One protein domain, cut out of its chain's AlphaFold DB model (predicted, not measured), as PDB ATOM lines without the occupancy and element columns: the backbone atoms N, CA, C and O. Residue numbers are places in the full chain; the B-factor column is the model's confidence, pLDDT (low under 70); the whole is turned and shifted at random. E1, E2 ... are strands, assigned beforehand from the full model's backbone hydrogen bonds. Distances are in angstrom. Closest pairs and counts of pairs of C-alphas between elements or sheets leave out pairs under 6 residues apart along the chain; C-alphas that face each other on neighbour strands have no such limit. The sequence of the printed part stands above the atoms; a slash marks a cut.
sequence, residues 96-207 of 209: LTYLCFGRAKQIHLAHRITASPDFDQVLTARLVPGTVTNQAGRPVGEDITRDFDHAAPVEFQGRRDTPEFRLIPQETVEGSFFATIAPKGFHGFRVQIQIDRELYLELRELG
ATOM      1  N   LEU A  96     -14.976 109.556   2.529       96.75
ATOM      2  CA  LEU A  96     -14.844 110.962   2.867       96.75
ATOM      3  C   LEU A  96     -13.614 111.558   2.177       96.75
ATOM      4  O   LEU A  96     -12.483 111.117   2.408       96.75
ATOM      5  N   THR A  97     -13.838 112.589   1.364       97.12
ATOM      6  CA  THR A  97     -12.781 113.232   0.581       97.12
ATOM      7  C   THR A  97     -12.733 114.727   0.863       97.12
ATOM      8  O   THR A  97     -13.744 115.420   0.825       97.12
ATOM      9  N   TYR A  98     -11.531 115.252   1.092       97.94
ATOM     10  CA  TYR A  98     -11.287 116.693   1.171       97.94
ATOM     11  C   TYR A  98     -10.370 117.141   0.042       97.94
ATOM     12  O   TYR A  98      -9.566 116.383  -0.492       97.94
ATOM     13  N   LEU A  99     -10.468 118.417  -0.291       96.94
ATOM     14  CA  LEU A  99      -9.528 119.157  -1.107       96.94
ATOM     15  C   LEU A  99      -8.484 119.791  -0.186       96.94
ATOM     16  O   LEU A  99      -8.809 120.680   0.601       96.94
ATOM     17  N   CYS A 100      -7.238 119.333  -0.282       95.56
ATOM     18  CA  CYS A 100      -6.100 119.838   0.477       95.56
ATOM     19  C   CYS A 100      -5.345 120.910  -0.313       95.56
ATOM     20  O   CYS A 100      -4.872 120.642  -1.416       95.56
ATOM     21  N   PHE A 101      -5.205 122.108   0.255       94.81
ATOM     22  CA  PHE A 101      -4.528 123.248  -0.373       94.81
ATOM     23  C   PHE A 101      -3.802 124.127   0.654       94.81
ATOM     24  O   PHE A 101      -4.043 124.024   1.856       94.81
ATOM     25  N   GLY A 102      -2.916 125.017   0.204       91.94
ATOM     26  CA  GLY A 102      -2.197 125.954   1.075       91.94
ATOM     27  C   GLY A 102      -0.703 125.661   1.197       91.94
ATOM     28  O   GLY A 102      -0.103 125.054   0.315       91.94
ATOM     29  N   ARG A 103      -0.071 126.143   2.271       85.06
ATOM     30  CA  ARG A 103       1.396 126.163   2.415       85.06
ATOM     31  C   ARG A 103       1.858 125.154   3.463       85.06
ATOM     32  O   ARG A 103       1.112 124.825   4.379       85.06
ATOM     33  N   ALA A 104       3.115 124.718   3.401       73.06
ATOM     34  CA  ALA A 104       3.644 123.645   4.262       73.06
ATOM     35  C   ALA A 104       3.391 123.814   5.781       73.06
ATOM     36  O   ALA A 104       3.222 122.831   6.499       73.06
ATOM     37  N   LYS A 105       3.364 125.056   6.286       77.56
ATOM     38  CA  LYS A 105       3.144 125.355   7.716       77.56
ATOM     39  C   LYS A 105       1.675 125.344   8.140       77.56
ATOM     40  O   LYS A 105       1.401 125.248   9.331       77.56
ATOM     41  N   GLN A 106       0.758 125.494   7.190       87.00
ATOM     42  CA  GLN A 106      -0.679 125.484   7.416       87.00
ATOM     43  C   GLN A 106      -1.375 125.156   6.097       87.00
ATOM     44  O   GLN A 106      -1.393 125.963   5.159       87.00
ATOM     45  N   ILE A 107      -1.965 123.970   6.056       94.06
ATOM     46  CA  ILE A 107      -2.843 123.562   4.969       94.06
ATOM     47  C   ILE A 107      -4.295 123.772   5.387       94.06
ATOM     48  O   ILE A 107      -4.628 123.902   6.569       94.06
ATOM     49  N   HIS A 108      -5.155 123.793   4.388       96.75
ATOM     50  CA  HIS A 108      -6.592 123.835   4.537       96.75
ATOM     51  C   HIS A 108      -7.185 122.586   3.906       96.75
ATOM     52  O   HIS A 108      -6.665 122.081   2.909       96.75
ATOM     53  N   LEU A 109      -8.273 122.108   4.493       97.94
ATOM     54  CA  LEU A 109      -9.082 121.029   3.948       97.94
ATOM     55  C   LEU A 109     -10.482 121.589   3.716       97.94
ATOM     56  O   LEU A 109     -11.115 122.022   4.674       97.94
ATOM     57  N   ALA A 110     -10.952 121.590   2.473       98.19
ATOM     58  CA  ALA A 110     -12.350 121.871   2.149       98.19
ATOM     59  C   ALA A 110     -13.048 120.564   1.773       98.19
ATOM     60  O   ALA A 110     -12.489 119.793   0.991       98.19
ATOM     61  N   HIS A 111     -14.224 120.297   2.332       97.81
ATOM     62  CA  HIS A 111     -14.989 119.104   1.994       97.81
ATOM     63  C   HIS A 111     -15.245 119.051   0.479       97.81
ATOM     64  O   HIS A 111     -15.577 120.067  -0.144       97.81
ATOM     65  N   ARG A 112     -15.030 117.889  -0.147       95.69
ATOM     66  CA  ARG A 112     -15.247 117.739  -1.584       95.69
ATOM     67  C   ARG A 112     -16.713 117.410  -1.840       95.69
ATOM     68  O   ARG A 112     -17.094 116.251  -1.845       95.69
ATOM     69  N   ILE A 113     -17.486 118.435  -2.174       92.62
ATOM     70  CA  ILE A 113     -18.884 118.273  -2.577       92.62
ATOM     71  C   ILE A 113     -18.959 117.550  -3.928       92.62
ATOM     72  O   ILE A 113     -18.348 117.996  -4.907       92.62
ATOM     73  N   THR A 114     -19.717 116.454  -3.994       88.12
ATOM     74  CA  THR A 114     -19.873 115.662  -5.234       88.12
ATOM     75  C   THR A 114     -21.308 115.511  -5.713       88.12
ATOM     76  O   THR A 114     -21.513 115.330  -6.910       88.12
ATOM     77  N   ALA A 115     -22.290 115.549  -4.813       88.69
ATOM     78  CA  ALA A 115     -23.700 115.366  -5.143       88.69
ATOM     79  C   ALA A 115     -24.582 116.024  -4.078       88.69
ATOM     80  O   ALA A 115     -24.176 116.150  -2.930       88.69
ATOM     81  N   SER A 116     -25.800 116.423  -4.442       87.00
ATOM     82  CA  SER A 116     -26.775 116.940  -3.476       87.00
ATOM     83  C   SER A 116     -27.650 115.800  -2.917       87.00
ATOM     84  O   SER A 116     -28.006 114.894  -3.680       87.00
ATOM     85  N   PRO A 117     -28.030 115.816  -1.622       87.81
ATOM     86  CA  PRO A 117     -27.607 116.764  -0.584       87.81
ATOM     87  C   PRO A 117     -26.179 116.490  -0.091       87.81
ATOM     88  O   PRO A 117     -25.736 115.346  -0.087       87.81
ATOM     89  N   ASP A 118     -25.483 117.529   0.371       91.06
ATOM     90  CA  ASP A 118     -24.122 117.437   0.922       91.06
ATOM     91  C   ASP A 118     -23.925 118.392   2.113       91.06
ATOM     92  O   ASP A 118     -24.831 119.160   2.450       91.06
ATOM     93  N   PHE A 119     -22.740 118.365   2.725       94.25
ATOM     94  CA  PHE A 119     -22.291 119.333   3.724       94.25
ATOM     95  C   PHE A 119     -21.069 120.116   3.240       94.25
ATOM     96  O   PHE A 119     -20.297 119.659   2.396       94.25
ATOM     97  N   ASP A 120     -20.878 121.299   3.813       94.50
ATOM     98  CA  ASP A 120     -19.669 122.088   3.609       94.50
ATOM     99  C   ASP A 120     -18.885 122.150   4.916       94.50
ATOM    100  O   ASP A 120     -19.444 122.392   5.988       94.50
ATOM    101  N   GLN A 121     -17.584 121.914   4.836       97.25
ATOM    102  CA  GLN A 121     -16.681 122.051   5.963       97.25
ATOM    103  C   GLN A 121     -15.340 122.562   5.461       97.25
ATOM    104  O   GLN A 121     -14.762 122.014   4.521       97.25
ATOM    105  N   VAL A 122     -14.805 123.574   6.142       97.38
ATOM    106  CA  VAL A 122     -13.449 124.067   5.902       97.38
ATOM    107  C   VAL A 122     -12.656 123.983   7.196       97.38
ATOM    108  O   VAL A 122     -13.080 124.484   8.238       97.38
ATOM    109  N   LEU A 123     -11.482 123.364   7.133       97.56
ATOM    110  CA  LEU A 123     -10.597 123.127   8.268       97.56
ATOM    111  C   LEU A 123      -9.220 123.736   8.014       97.56
ATOM    112  O   LEU A 123      -8.772 123.840   6.875       97.56
ATOM    113  N   THR A 124      -8.524 124.060   9.097       96.50
ATOM    114  CA  THR A 124      -7.062 124.205   9.097       96.50
ATOM    115  C   THR A 124      -6.437 122.931   9.635       96.50
ATOM    116  O   THR A 124      -6.963 122.322  10.572       96.50
ATOM    117  N   ALA A 125      -5.326 122.528   9.038       96.12
ATOM    118  CA  ALA A 125      -4.617 121.319   9.404       96.12
ATOM    119  C   ALA A 125      -3.119 121.449   9.115       96.12
ATOM    120  O   ALA A 125      -2.647 122.394   8.471       96.12
ATOM    121  N   ARG A 126      -2.368 120.440   9.550       94.06
ATOM    122  CA  ARG A 126      -0.946 120.282   9.251       94.06
ATOM    123  C   ARG A 126      -0.609 118.823   8.982       94.06
ATOM    124  O   ARG A 126      -1.147 117.921   9.624       94.06
ATOM    125  N   LEU A 127       0.308 118.595   8.048       91.94
ATOM    126  CA  LEU A 127       0.883 117.270   7.827       91.94
ATOM    127  C   LEU A 127       1.857 116.956   8.967       91.94
ATOM    128  O   LEU A 127       2.671 117.806   9.329       91.94
ATOM    129  N   VAL A 128       1.790 115.753   9.535       91.75
ATOM    130  CA  VAL A 128       2.683 115.331  10.620       91.75
ATOM    131  C   VAL A 128       4.023 114.878  10.021       91.75
ATOM    132  O   VAL A 128       4.054 113.881   9.286       91.75
ATOM    133  N   PRO A 129       5.144 115.562  10.329       87.75
ATOM    134  CA  PRO A 129       6.459 115.215   9.789       87.75
ATOM    135  C   PRO A 129       6.869 113.772  10.100       87.75
ATOM    136  O   PRO A 129       6.462 113.198  11.111       87.75
ATOM    137  N   GLY A 130       7.664 113.164   9.219       88.38
ATOM    138  CA  GLY A 130       8.137 111.784   9.381       88.38
ATOM    139  C   GLY A 130       7.088 110.667   9.232       88.38
ATOM    140  O   GLY A 130       7.458 109.497   9.282       88.38
ATOM    141  N   THR A 131       5.806 110.978   9.006       91.62
ATOM    142  CA  THR A 131       4.735 109.959   8.852       91.62
ATOM    143  C   THR A 131       4.446 109.569   7.402       91.62
ATOM    144  O   THR A 131       3.541 108.789   7.112       91.62
ATOM    145  N   VAL A 132       5.223 110.116   6.474       90.06
ATOM    146  CA  VAL A 132       4.978 109.986   5.044       90.06
ATOM    147  C   VAL A 132       5.372 108.608   4.548       90.06
ATOM    148  O   VAL A 132       6.539 108.208   4.616       90.06
ATOM    149  N   THR A 133       4.421 107.924   3.930       90.06
ATOM    150  CA  THR A 133       4.660 106.652   3.259       90.06
ATOM    151  C   THR A 133       4.114 106.663   1.839       90.06
ATOM    152  O   THR A 133       3.265 107.472   1.478       90.06
ATOM    153  N   ASN A 134       4.606 105.764   0.995       88.00
ATOM    154  CA  ASN A 134       3.936 105.475  -0.265       88.00
ATOM    155  C   ASN A 134       2.689 104.611  -0.005       88.00
ATOM    156  O   ASN A 134       2.431 104.158   1.114       88.00
ATOM    157  N   GLN A 135       1.941 104.301  -1.060       85.69
ATOM    158  CA  GLN A 135       0.745 103.455  -0.953       85.69
ATOM    159  C   GLN A 135       1.038 102.039  -0.413       85.69
ATOM    160  O   GLN A 135       0.177 101.408   0.187       85.69
ATOM    161  N   ALA A 136       2.281 101.555  -0.525       87.44
ATOM    162  CA  ALA A 136       2.721 100.282   0.056       87.44
ATOM    163  C   ALA A 136       3.197 100.391   1.523       87.44
ATOM    164  O   ALA A 136       3.658  99.402   2.088       87.44
ATOM    165  N   GLY A 137       3.133 101.578   2.139       88.50
ATOM    166  CA  GLY A 137       3.516 101.804   3.541       88.50
ATOM    167  C   GLY A 137       5.020 101.973   3.758       88.50
ATOM    168  O   GLY A 137       5.493 101.950   4.891       88.50
ATOM    169  N   ARG A 138       5.801 102.139   2.685       89.50
ATOM    170  CA  ARG A 138       7.248 102.366   2.784       89.50
ATOM    171  C   ARG A 138       7.527 103.857   2.969       89.50
ATOM    172  O   ARG A 138       6.963 104.643   2.204       89.50
ATOM    173  N   PRO A 139       8.418 104.254   3.896       88.25
ATOM    174  CA  PRO A 139       8.767 105.655   4.093       88.25
ATOM    175  C   PRO A 139       9.260 106.316   2.803       88.25
ATOM    176  O   PRO A 139      10.168 105.812   2.132       88.25
ATOM    177  N   VAL A 140       8.688 107.470   2.472       80.06
ATOM    178  CA  VAL A 140       9.170 108.321   1.380       80.06
ATOM    179  C   VAL A 140       9.984 109.416   2.051       80.06
ATOM    180  O   VAL A 140       9.413 110.354   2.588       80.06
ATOM    181  N   GLY A 141      11.312 109.233   2.117       64.38
ATOM    182  CA  GLY A 141      12.218 110.179   2.793       64.38
ATOM    183  C   GLY A 141      11.885 111.638   2.457       64.38
ATOM    184  O   GLY A 141      11.629 111.924   1.287       64.38
ATOM    185  N   GLU A 142      11.823 112.481   3.493       68.12
ATOM    186  CA  GLU A 142      11.207 113.816   3.492       68.12
ATOM    187  C   GLU A 142      11.544 114.657   2.253       68.12
ATOM    188  O   GLU A 142      12.708 114.958   2.000       68.12
ATOM    189  N   ASP A 143      10.507 114.989   1.472       60.22
ATOM    190  CA  ASP A 143      10.035 116.373   1.256       60.22
ATOM    191  C   ASP A 143       8.761 116.374   0.376       60.22
ATOM    192  O   ASP A 143       8.768 116.781  -0.784       60.22
ATOM    193  N   ILE A 144       7.651 115.833   0.895       61.91
ATOM    194  CA  ILE A 144       6.321 115.972   0.257       61.91
ATOM    195  C   ILE A 144       5.575 117.226   0.733       61.91
ATOM    196  O   ILE A 144       4.482 117.509   0.254       61.91
ATOM    197  N   THR A 145       6.161 117.975   1.667       55.25
ATOM    198  CA  THR A 145       5.640 119.225   2.232       55.25
ATOM    199  C   THR A 145       5.838 120.394   1.273       55.25
ATOM    200  O   THR A 145       6.259 121.478   1.668       55.25
ATOM    201  N   ARG A 146       5.560 120.174  -0.013       62.84
ATOM    202  CA  ARG A 146       5.471 121.263  -0.976       62.84
ATOM    203  C   ARG A 146       4.174 122.015  -0.744       62.84
ATOM    204  O   ARG A 146       3.204 121.475  -0.214       62.84
ATOM    205  N   ASP A 147       4.184 123.272  -1.145       75.12
ATOM    206  CA  ASP A 147       2.968 124.057  -1.190       75.12
ATOM    207  C   ASP A 147       1.960 123.386  -2.131       75.12
ATOM    208  O   ASP A 147       2.295 122.946  -3.233       75.12
ATOM    209  N   PHE A 148       0.719 123.284  -1.673       85.88
ATOM    210  CA  PHE A 148      -0.409 122.842  -2.473       85.88
ATOM    211  C   PHE A 148      -1.007 124.073  -3.158       85.88
ATOM    212  O   PHE A 148      -2.048 124.589  -2.742       85.88
ATOM    213  N   ASP A 149      -0.303 124.562  -4.186       86.56
ATOM    214  CA  ASP A 149      -0.756 125.680  -5.031       86.56
ATOM    215  C   ASP A 149      -2.054 125.330  -5.789       86.56
ATOM    216  O   ASP A 149      -2.849 126.207  -6.118       86.56
ATOM    217  N   HIS A 150      -2.304 124.034  -5.999       89.12
ATOM    218  CA  HIS A 150      -3.585 123.490  -6.441       89.12
ATOM    219  C   HIS A 150      -4.148 122.546  -5.384       89.12
ATOM    220  O   HIS A 150      -3.397 121.837  -4.707       89.12
ATOM    221  N   ALA A 151      -5.475 122.499  -5.281       92.88
ATOM    222  CA  ALA A 151      -6.138 121.564  -4.391       92.88
ATOM    223  C   ALA A 151      -5.874 120.114  -4.818       92.88
ATOM    224  O   ALA A 151      -6.224 119.705  -5.927       92.88
ATOM    225  N   ALA A 152      -5.307 119.324  -3.912       92.44
ATOM    226  CA  ALA A 152      -5.129 117.892  -4.086       92.44
ATOM    227  C   ALA A 152      -6.214 117.132  -3.310       92.44
ATOM    228  O   ALA A 152      -6.388 117.393  -2.118       92.44
ATOM    229  N   PRO A 153      -6.932 116.179  -3.930       94.50
ATOM    230  CA  PRO A 153      -7.872 115.347  -3.198       94.50
ATOM    231  C   PRO A 153      -7.126 114.446  -2.209       94.50
ATOM    232  O   PRO A 153      -6.117 113.821  -2.555       94.50
ATOM    233  N   VAL A 154      -7.649 114.378  -0.990       95.56
ATOM    234  CA  VAL A 154      -7.209 113.479   0.072       95.56
ATOM    235  C   VAL A 154      -8.404 112.690   0.588       95.56
ATOM    236  O   VAL A 154      -9.419 113.262   0.983       95.56
ATOM    237  N   GLU A 155      -8.270 111.373   0.559       96.81
ATOM    238  CA  GLU A 155      -9.295 110.415   0.967       96.81
ATOM    239  C   GLU A 155      -8.984 109.867   2.363       96.81
ATOM    240  O   GLU A 155      -7.820 109.613   2.701       96.81
ATOM    241  N   PHE A 156     -10.026 109.668   3.167       96.81
ATOM    242  CA  PHE A 156      -9.933 109.136   4.525       96.81
ATOM    243  C   PHE A 156     -10.597 107.761   4.592       96.81
ATOM    244  O   PHE A 156     -11.797 107.641   4.849       96.81
ATOM    245  N   GLN A 157      -9.790 106.721   4.376       92.75
ATOM    246  CA  GLN A 157     -10.275 105.346   4.256       92.75
ATOM    247  C   GLN A 157     -11.093 104.895   5.468       92.75
ATOM    248  O   GLN A 157     -10.742 105.164   6.621       92.75
ATOM    249  N   GLY A 158     -12.188 104.181   5.207       93.00
ATOM    250  CA  GLY A 158     -13.088 103.697   6.255       93.00
ATOM    251  C   GLY A 158     -13.984 104.772   6.882       93.00
ATOM    252  O   GLY A 158     -14.736 104.459   7.809       93.00
ATOM    253  N   ARG A 159     -13.955 106.017   6.387       95.44
ATOM    254  CA  ARG A 159     -14.942 107.050   6.730       95.44
ATOM    255  C   ARG A 159     -15.917 107.220   5.588       95.44
ATOM    256  O   ARG A 159     -15.514 107.500   4.467       95.44
ATOM    257  N   ARG A 160     -17.204 107.071   5.890       94.75
ATOM    258  CA  ARG A 160     -18.252 107.381   4.919       94.75
ATOM    259  C   ARG A 160     -18.308 108.877   4.684       94.75
ATOM    260  O   ARG A 160     -18.073 109.651   5.609       94.75
ATOM    261  N   ASP A 161     -18.667 109.245   3.469       94.69
ATOM    262  CA  ASP A 161     -18.821 110.639   3.098       94.69
ATOM    263  C   ASP A 161     -20.145 111.225   3.608       94.69
ATOM    264  O   ASP A 161     -21.121 111.375   2.877       94.69
ATOM    265  N   THR A 162     -20.229 111.429   4.924       92.56
ATOM    266  CA  THR A 162     -21.408 111.994   5.581       92.56
ATOM    267  C   THR A 162     -21.004 112.896   6.750       92.56
ATOM    268  O   THR A 162     -19.924 112.719   7.334       92.56
ATOM    269  N   PRO A 163     -21.876 113.831   7.174       93.19
ATOM    270  CA  PRO A 163     -21.568 114.752   8.267       93.19
ATOM    271  C   PRO A 163     -21.187 114.084   9.593       93.19
ATOM    272  O   PRO A 163     -20.435 114.653  10.390       93.19
ATOM    273  N   GLU A 164     -21.709 112.884   9.855       93.81
ATOM    274  CA  GLU A 164     -21.447 112.122  11.078       93.81
ATOM    275  C   GLU A 164     -20.006 111.607  11.153       93.81
ATOM    276  O   GLU A 164     -19.492 111.420  12.255       93.81
ATOM    277  N   PHE A 165     -19.354 111.390  10.005       95.44
ATOM    278  CA  PHE A 165     -17.981 110.878   9.912       95.44
ATOM    279  C   PHE A 165     -16.960 111.951   9.513       95.44
ATOM    280  O   PHE A 165     -15.787 111.622   9.321       95.44
ATOM    281  N   ARG A 166     -17.380 113.222   9.418       96.56
ATOM    282  CA  ARG A 166     -16.492 114.354   9.115       96.56
ATOM    283  C   ARG A 166     -15.316 114.438  10.092       96.56
ATOM    284  O   ARG A 166     -15.364 113.920  11.210       96.56
ATOM    285  N   LEU A 167     -14.269 115.145   9.685       98.12
ATOM    286  CA  LEU A 167     -13.107 115.367  10.539       98.12
ATOM    287  C   LEU A 167     -13.434 116.403  11.621       98.12
ATOM    288  O   LEU A 167     -14.183 117.353  11.378       98.12
ATOM    289  N   ILE A 168     -12.855 116.241  12.811       97.38
ATOM    290  CA  ILE A 168     -13.069 117.166  13.935       97.38
ATOM    291  C   ILE A 168     -11.749 117.777  14.428       97.38
ATOM    292  O   ILE A 168     -10.689 117.169  14.273       97.38
ATOM    293  N   PRO A 169     -11.765 118.979  15.037       97.12
ATOM    294  CA  PRO A 169     -10.556 119.582  15.594       97.12
ATOM    295  C   PRO A 169      -9.845 118.679  16.607       97.12
ATOM    296  O   PRO A 169     -10.487 117.950  17.360       97.12
ATOM    297  N   GLN A 170      -8.515 118.794  16.666       96.06
ATOM    298  CA  GLN A 170      -7.602 118.008  17.511       96.06
ATOM    299  C   GLN A 170      -7.471 116.528  17.134       96.06
ATOM    300  O   GLN A 170      -6.692 115.799  17.748       96.06
ATOM    301  N   GLU A 171      -8.177 116.084  16.101       97.50
ATOM    302  CA  GLU A 171      -8.024 114.748  15.555       97.50
ATOM    303  C   GLU A 171      -6.704 114.608  14.780       97.50
ATOM    304  O   GLU A 171      -6.223 115.555  14.157       97.50
ATOM    305  N   THR A 172      -6.107 113.416  14.810       97.88
ATOM    306  CA  THR A 172      -5.026 113.029  13.893       97.88
ATOM    307  C   THR A 172      -5.478 111.809  13.107       97.88
ATOM    308  O   THR A 172      -5.863 110.802  13.699       97.88
ATOM    309  N   VAL A 173      -5.470 111.923  11.782       97.69
ATOM    310  CA  VAL A 173      -6.028 110.932  10.855       97.69
ATOM    311  C   VAL A 173      -5.050 110.630   9.731       97.69
ATOM    312  O   VAL A 173      -4.278 111.497   9.332       97.69
ATOM    313  N   GLU A 174      -5.089 109.420   9.178       97.12
ATOM    314  CA  GLU A 174      -4.332 109.111   7.963       97.12
ATOM    315  C   GLU A 174      -5.108 109.575   6.728       97.12
ATOM    316  O   GLU A 174      -6.244 109.154   6.517       97.12
ATOM    317  N   GLY A 175      -4.488 110.430   5.916       95.88
ATOM    318  CA  GLY A 175      -5.010 110.843   4.617       95.88
ATOM    319  C   GLY A 175      -4.246 110.178   3.475       95.88
ATOM    320  O   GLY A 175      -3.012 110.098   3.508       95.88
ATOM    321  N   SER A 176      -4.972 109.736   2.450       94.62
ATOM    322  CA  SER A 176      -4.415 109.135   1.237       94.62
ATOM    323  C   SER A 176      -4.540 110.081   0.047       94.62
ATOM    324  O   SER A 176      -5.636 110.430  -0.383       94.62
ATOM    325  N   PHE A 177      -3.403 110.477  -0.517       91.94
ATOM    326  CA  PHE A 177      -3.321 111.271  -1.738       91.94
ATOM    327  C   PHE A 177      -3.015 110.322  -2.896       91.94
ATOM    328  O   PHE A 177      -1.914 109.782  -2.948       91.94
ATOM    329  N   PHE A 178      -3.953 110.086  -3.817       81.88
ATOM    330  CA  PHE A 178      -3.761 109.127  -4.923       81.88
ATOM    331  C   PHE A 178      -3.318 109.774  -6.238       81.88
ATOM    332  O   PHE A 178      -2.558 109.178  -7.000       81.88
ATOM    333  N   ALA A 179      -3.772 111.000  -6.501       68.69
ATOM    334  CA  ALA A 179      -3.568 111.695  -7.773       68.69
ATOM    335  C   ALA A 179      -2.286 112.549  -7.827       68.69
ATOM    336  O   ALA A 179      -2.025 113.213  -8.828       68.69
ATOM    337  N   THR A 180      -1.484 112.567  -6.762       62.47
ATOM    338  CA  THR A 180      -0.283 113.410  -6.663       62.47
ATOM    339  C   THR A 180       0.973 112.640  -7.062       62.47
ATOM    340  O   THR A 180       1.075 111.435  -6.849       62.47
ATOM    341  N   ILE A 181       1.964 113.316  -7.644       58.56
ATOM    342  CA  ILE A 181       3.287 112.721  -7.871       58.56
ATOM    343  C   ILE A 181       4.149 113.034  -6.648       58.56
ATOM    344  O   ILE A 181       4.429 114.196  -6.358       58.56
ATOM    345  N   ALA A 182       4.583 112.006  -5.925       58.31
ATOM    346  CA  ALA A 182       5.534 112.164  -4.834       58.31
ATOM    347  C   ALA A 182       6.936 112.536  -5.379       58.31
ATOM    348  O   ALA A 182       7.295 112.120  -6.482       58.31
ATOM    349  N   PRO A 183       7.796 113.212  -4.590       51.53
ATOM    350  CA  PRO A 183       9.135 113.663  -5.000       51.53
ATOM    351  C   PRO A 183      10.053 112.573  -5.570       51.53
ATOM    352  O   PRO A 183      10.950 112.870  -6.351       51.53
ATOM    353  N   LYS A 184       9.839 111.304  -5.191       56.31
ATOM    354  CA  LYS A 184      10.607 110.145  -5.685       56.31
ATOM    355  C   LYS A 184       9.930 109.407  -6.851       56.31
ATOM    356  O   LYS A 184      10.278 108.261  -7.117       56.31
ATOM    357  N   GLY A 185       8.954 110.029  -7.514       58.78
ATOM    358  CA  GLY A 185       8.258 109.455  -8.670       58.78
ATOM    359  C   GLY A 185       7.218 108.383  -8.330       58.78
ATOM    360  O   GLY A 185       6.829 107.621  -9.209       58.78
ATOM    361  N   PHE A 186       6.766 108.295  -7.072       59.31
ATOM    362  CA  PHE A 186       5.618 107.450  -6.722       59.31
ATOM    363  C   PHE A 186       4.311 108.172  -7.055       59.31
ATOM    364  O   PHE A 186       4.189 109.368  -6.800       59.31
ATOM    365  N   HIS A 187       3.326 107.438  -7.571       73.44
ATOM    366  CA  HIS A 187       1.949 107.920  -7.624       73.44
ATOM    367  C   HIS A 187       1.337 107.815  -6.230       73.44
ATOM    368  O   HIS A 187       1.171 106.725  -5.677       73.44
ATOM    369  N   GLY A 188       1.048 108.975  -5.666       84.19
ATOM    370  CA  GLY A 188       0.409 109.142  -4.386       84.19
ATOM    371  C   GLY A 188       1.288 108.870  -3.169       84.19
ATOM    372  O   GLY A 188       2.394 108.327  -3.241       84.19
ATOM    373  N   PHE A 189       0.757 109.248  -2.012       89.38
ATOM    374  CA  PHE A 189       1.349 109.010  -0.702       89.38
ATOM    375  C   PHE A 189       0.266 108.975   0.378       89.38
ATOM    376  O   PHE A 189      -0.866 109.407   0.165       89.38
ATOM    377  N   ARG A 190       0.639 108.475   1.551       92.62
ATOM    378  CA  ARG A 190      -0.148 108.540   2.780       92.62
ATOM    379  C   ARG A 190       0.618 109.319   3.827       92.62
ATOM    380  O   ARG A 190       1.850 109.263   3.863       92.62
ATOM    381  N   VAL A 191      -0.101 110.060   4.654       93.12
ATOM    382  CA  VAL A 191       0.484 110.903   5.697       93.12
ATOM    383  C   VAL A 191      -0.523 111.089   6.822       93.12
ATOM    384  O   VAL A 191      -1.730 111.137   6.580       93.12
ATOM    385  N   GLN A 192      -0.035 111.201   8.054       95.06
ATOM    386  CA  GLN A 192      -0.881 111.604   9.171       95.06
ATOM    387  C   GLN A 192      -1.144 113.110   9.076       95.06
ATOM    388  O   GLN A 192      -0.230 113.905   8.852       95.06
ATOM    389  N   ILE A 193      -2.396 113.505   9.249       95.56
ATOM    390  CA  ILE A 193      -2.873 114.880   9.174       95.56
ATOM    391  C   ILE A 193      -3.474 115.221  10.526       95.56
ATOM    392  O   ILE A 193      -4.378 114.535  10.997       95.56
ATOM    393  N   GLN A 194      -2.969 116.281  11.143       96.88
ATOM    394  CA  GLN A 194      -3.516 116.804  12.382       96.88
ATOM    395  C   GLN A 194      -4.449 117.973  12.084       96.88
ATOM    396  O   GLN A 194      -4.046 118.938  11.434       96.88
ATOM    397  N   ILE A 195      -5.686 117.879  12.569       97.69
ATOM    398  CA  ILE A 195      -6.714 118.904  12.400       97.69
ATOM    399  C   ILE A 195      -6.574 119.933  13.517       97.69
ATOM    400  O   ILE A 195      -6.672 119.603  14.700       97.69
ATOM    401  N   ASP A 196      -6.372 121.193  13.150       95.69
ATOM    402  CA  ASP A 196      -6.130 122.264  14.114       95.69
ATOM    403  C   ASP A 196      -7.442 122.927  14.539       95.69
ATOM    404  O   ASP A 196      -7.756 123.009  15.732       95.69
ATOM    405  N   ARG A 197      -8.226 123.386  13.557       95.06
ATOM    406  CA  ARG A 197      -9.450 124.170  13.781       95.06
ATOM    407  C   ARG A 197     -10.451 123.989  12.647       95.06
ATOM    408  O   ARG A 197     -10.057 123.936  11.486       95.06
ATOM    409  N   GLU A 198     -11.734 124.016  12.995       95.69
ATOM    410  CA  GLU A 198     -12.853 124.165  12.061       95.69
ATOM    411  C   GLU A 198     -13.095 125.656  11.772       95.69
ATOM    412  O   GLU A 198     -13.362 126.439  12.684       95.69
ATOM    413  N   LEU A 199     -12.913 126.064  10.513       94.00
ATOM    414  CA  LEU A 199     -13.157 127.432  10.042       94.00
ATOM    415  C   LEU A 199     -14.632 127.669   9.735       94.00
ATOM    416  O   LEU A 199     -15.143 128.759   9.989       94.00
ATOM    417  N   TYR A 200     -15.283 126.663   9.159       94.25
ATOM    418  CA  TYR A 200     -16.656 126.739   8.686       94.25
ATOM    419  C   TYR A 200     -17.283 125.344   8.666       94.25
ATOM    420  O   TYR A 200     -16.588 124.364   8.389       94.25
ATOM    421  N   LEU A 201     -18.584 125.285   8.955       94.38
ATOM    422  CA  LEU A 201     -19.409 124.088   8.857       94.38
ATOM    423  C   LEU A 201     -20.850 124.482   8.510       94.38
ATOM    424  O   LEU A 201     -21.494 125.231   9.251       94.38
ATOM    425  N   GLU A 202     -21.368 123.918   7.427       91.62
ATOM    426  CA  GLU A 202     -22.766 123.987   7.014       91.62
ATOM    427  C   GLU A 202     -23.292 122.560   6.880       91.62
ATOM    428  O   GLU A 202     -22.879 121.805   6.008       91.62
ATOM    429  N   LEU A 203     -24.207 122.184   7.774       87.62
ATOM    430  CA  LEU A 203     -24.835 120.858   7.778       87.62
ATOM    431  C   LEU A 203     -26.160 120.819   7.010       87.62
ATOM    432  O   LEU A 203     -26.794 119.770   6.931       87.62
ATOM    433  N   ARG A 204     -26.641 121.976   6.545       67.38
ATOM    434  CA  ARG A 204     -27.915 122.079   5.836       67.38
ATOM    435  C   ARG A 204     -27.689 121.841   4.352       67.38
ATOM    436  O   ARG A 204     -26.664 122.241   3.816       67.38
ATOM    437  N   GLU A 205     -28.677 121.208   3.731       53.78
ATOM    438  CA  GLU A 205     -28.686 120.819   2.325       53.78
ATOM    439  C   GLU A 205     -28.210 121.954   1.410       53.78
ATOM    440  O   GLU A 205     -28.909 122.948   1.202       53.78
ATOM    441  N   LEU A 206     -27.046 121.774   0.792       52.00
ATOM    442  CA  LEU A 206     -26.734 122.458  -0.457       52.00
ATOM    443  C   LEU A 206     -27.683 121.890  -1.530       52.00
ATOM    444  O   LEU A 206     -27.375 120.873  -2.153       52.00
ATOM    445  N   GLY A 207     -28.882 122.466  -1.687       44.69
ATOM    446  CA  GLY A 207     -29.832 122.013  -2.717       44.69
ATOM    447  C   GLY A 207     -31.317 122.359  -2.575       44.69
ATOM    448  O   GLY A 207     -32.073 122.025  -3.480       44.69
TER     449      GLY A 207
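AT A GLANCE: This is residues 96 to 207 of the 209 residues of an uncharacterized protein of Pseudarthrobacter sp. BIM B-2242 (UniProt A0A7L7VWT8). Look for one sheet of six antiparallel strands that folds back on itself into a nearly closed barrel: E4, E1 and E2 make one leaf, E6 and E5 the facing leaf, and E3 is the hinge. The edge strands E4 and E5 come together at the seam, where the C-alphas of Val 154 and Phe 177 are 4.8 A apart. A long loop, residues 128 to 147, lies at one end, and the last printed residues lie at the other. The printed part has 112 residues, no named helix and six strands, E1 to E6 along the chain, in the sheet order E4, E1, E2, E3, E6, E5; the class is all strand. It is compact, with a radius of gyration of the C-alphas of 13.8 A, yet elongated, spanning 42 by 24 by 23 A.

HOW THE PARTS SIT: Begin with the hairpin of E1, residues 96 to 103, and E2, residues 106 to 111, where N 99 and O 110 are 2.8 A apart. E3, residues 120 to 127, forms a hairpin with E2, with N 111 and O 121 at 2.8 A; these three are a meander, each strand the antiparallel neighbour of the one before. E4, residues 148 to 160, is the antiparallel neighbour of E1, with N 100 and O 152 at 2.8 A, and completes a Greek key, a meander whose first strand also pairs with the fourth. Beside E3 find E6, residues 187 to 202, with N 124 and O 197 at 2.8 A. E6 forms a hairpin with E5, residues 172 to 181, where N 177 and O 189 are 2.8 A apart. The strongly twisted sheet is curled, and E6 bends by 92 degrees at residue 197, E4 by 84 degrees at residue 157. E1 and E6 are apart, as are E2 and E5.

IN THESE COORDINATES: Find C-alpha 96 at (-14.844, 110.962, 2.867); from there E1 runs 22.2 A to C-alpha 103. E2 covers 16.6 A and E3 21.5 A. E4 begins at C-alpha 148, (-0.409, 122.842, -2.473), and covers 24.7 A; E5 covers 23.3 A. E6, the longest strand, runs 32.9 A to C-alpha 202 at (-22.766, 123.987, 7.014).

THE WHOLE: Look to the C-alphas of Gly 141 and Gly 207 for the two farthest apart, 44.0 A. The printed part has no cut. The links from E3 to E4, 20 residues, and from E4 to E5, 11 residues, are long. The mean pLDDT of the printed part is 86.9; residues 141 to 146, 179 to 186 and 204 to 207 are under 70.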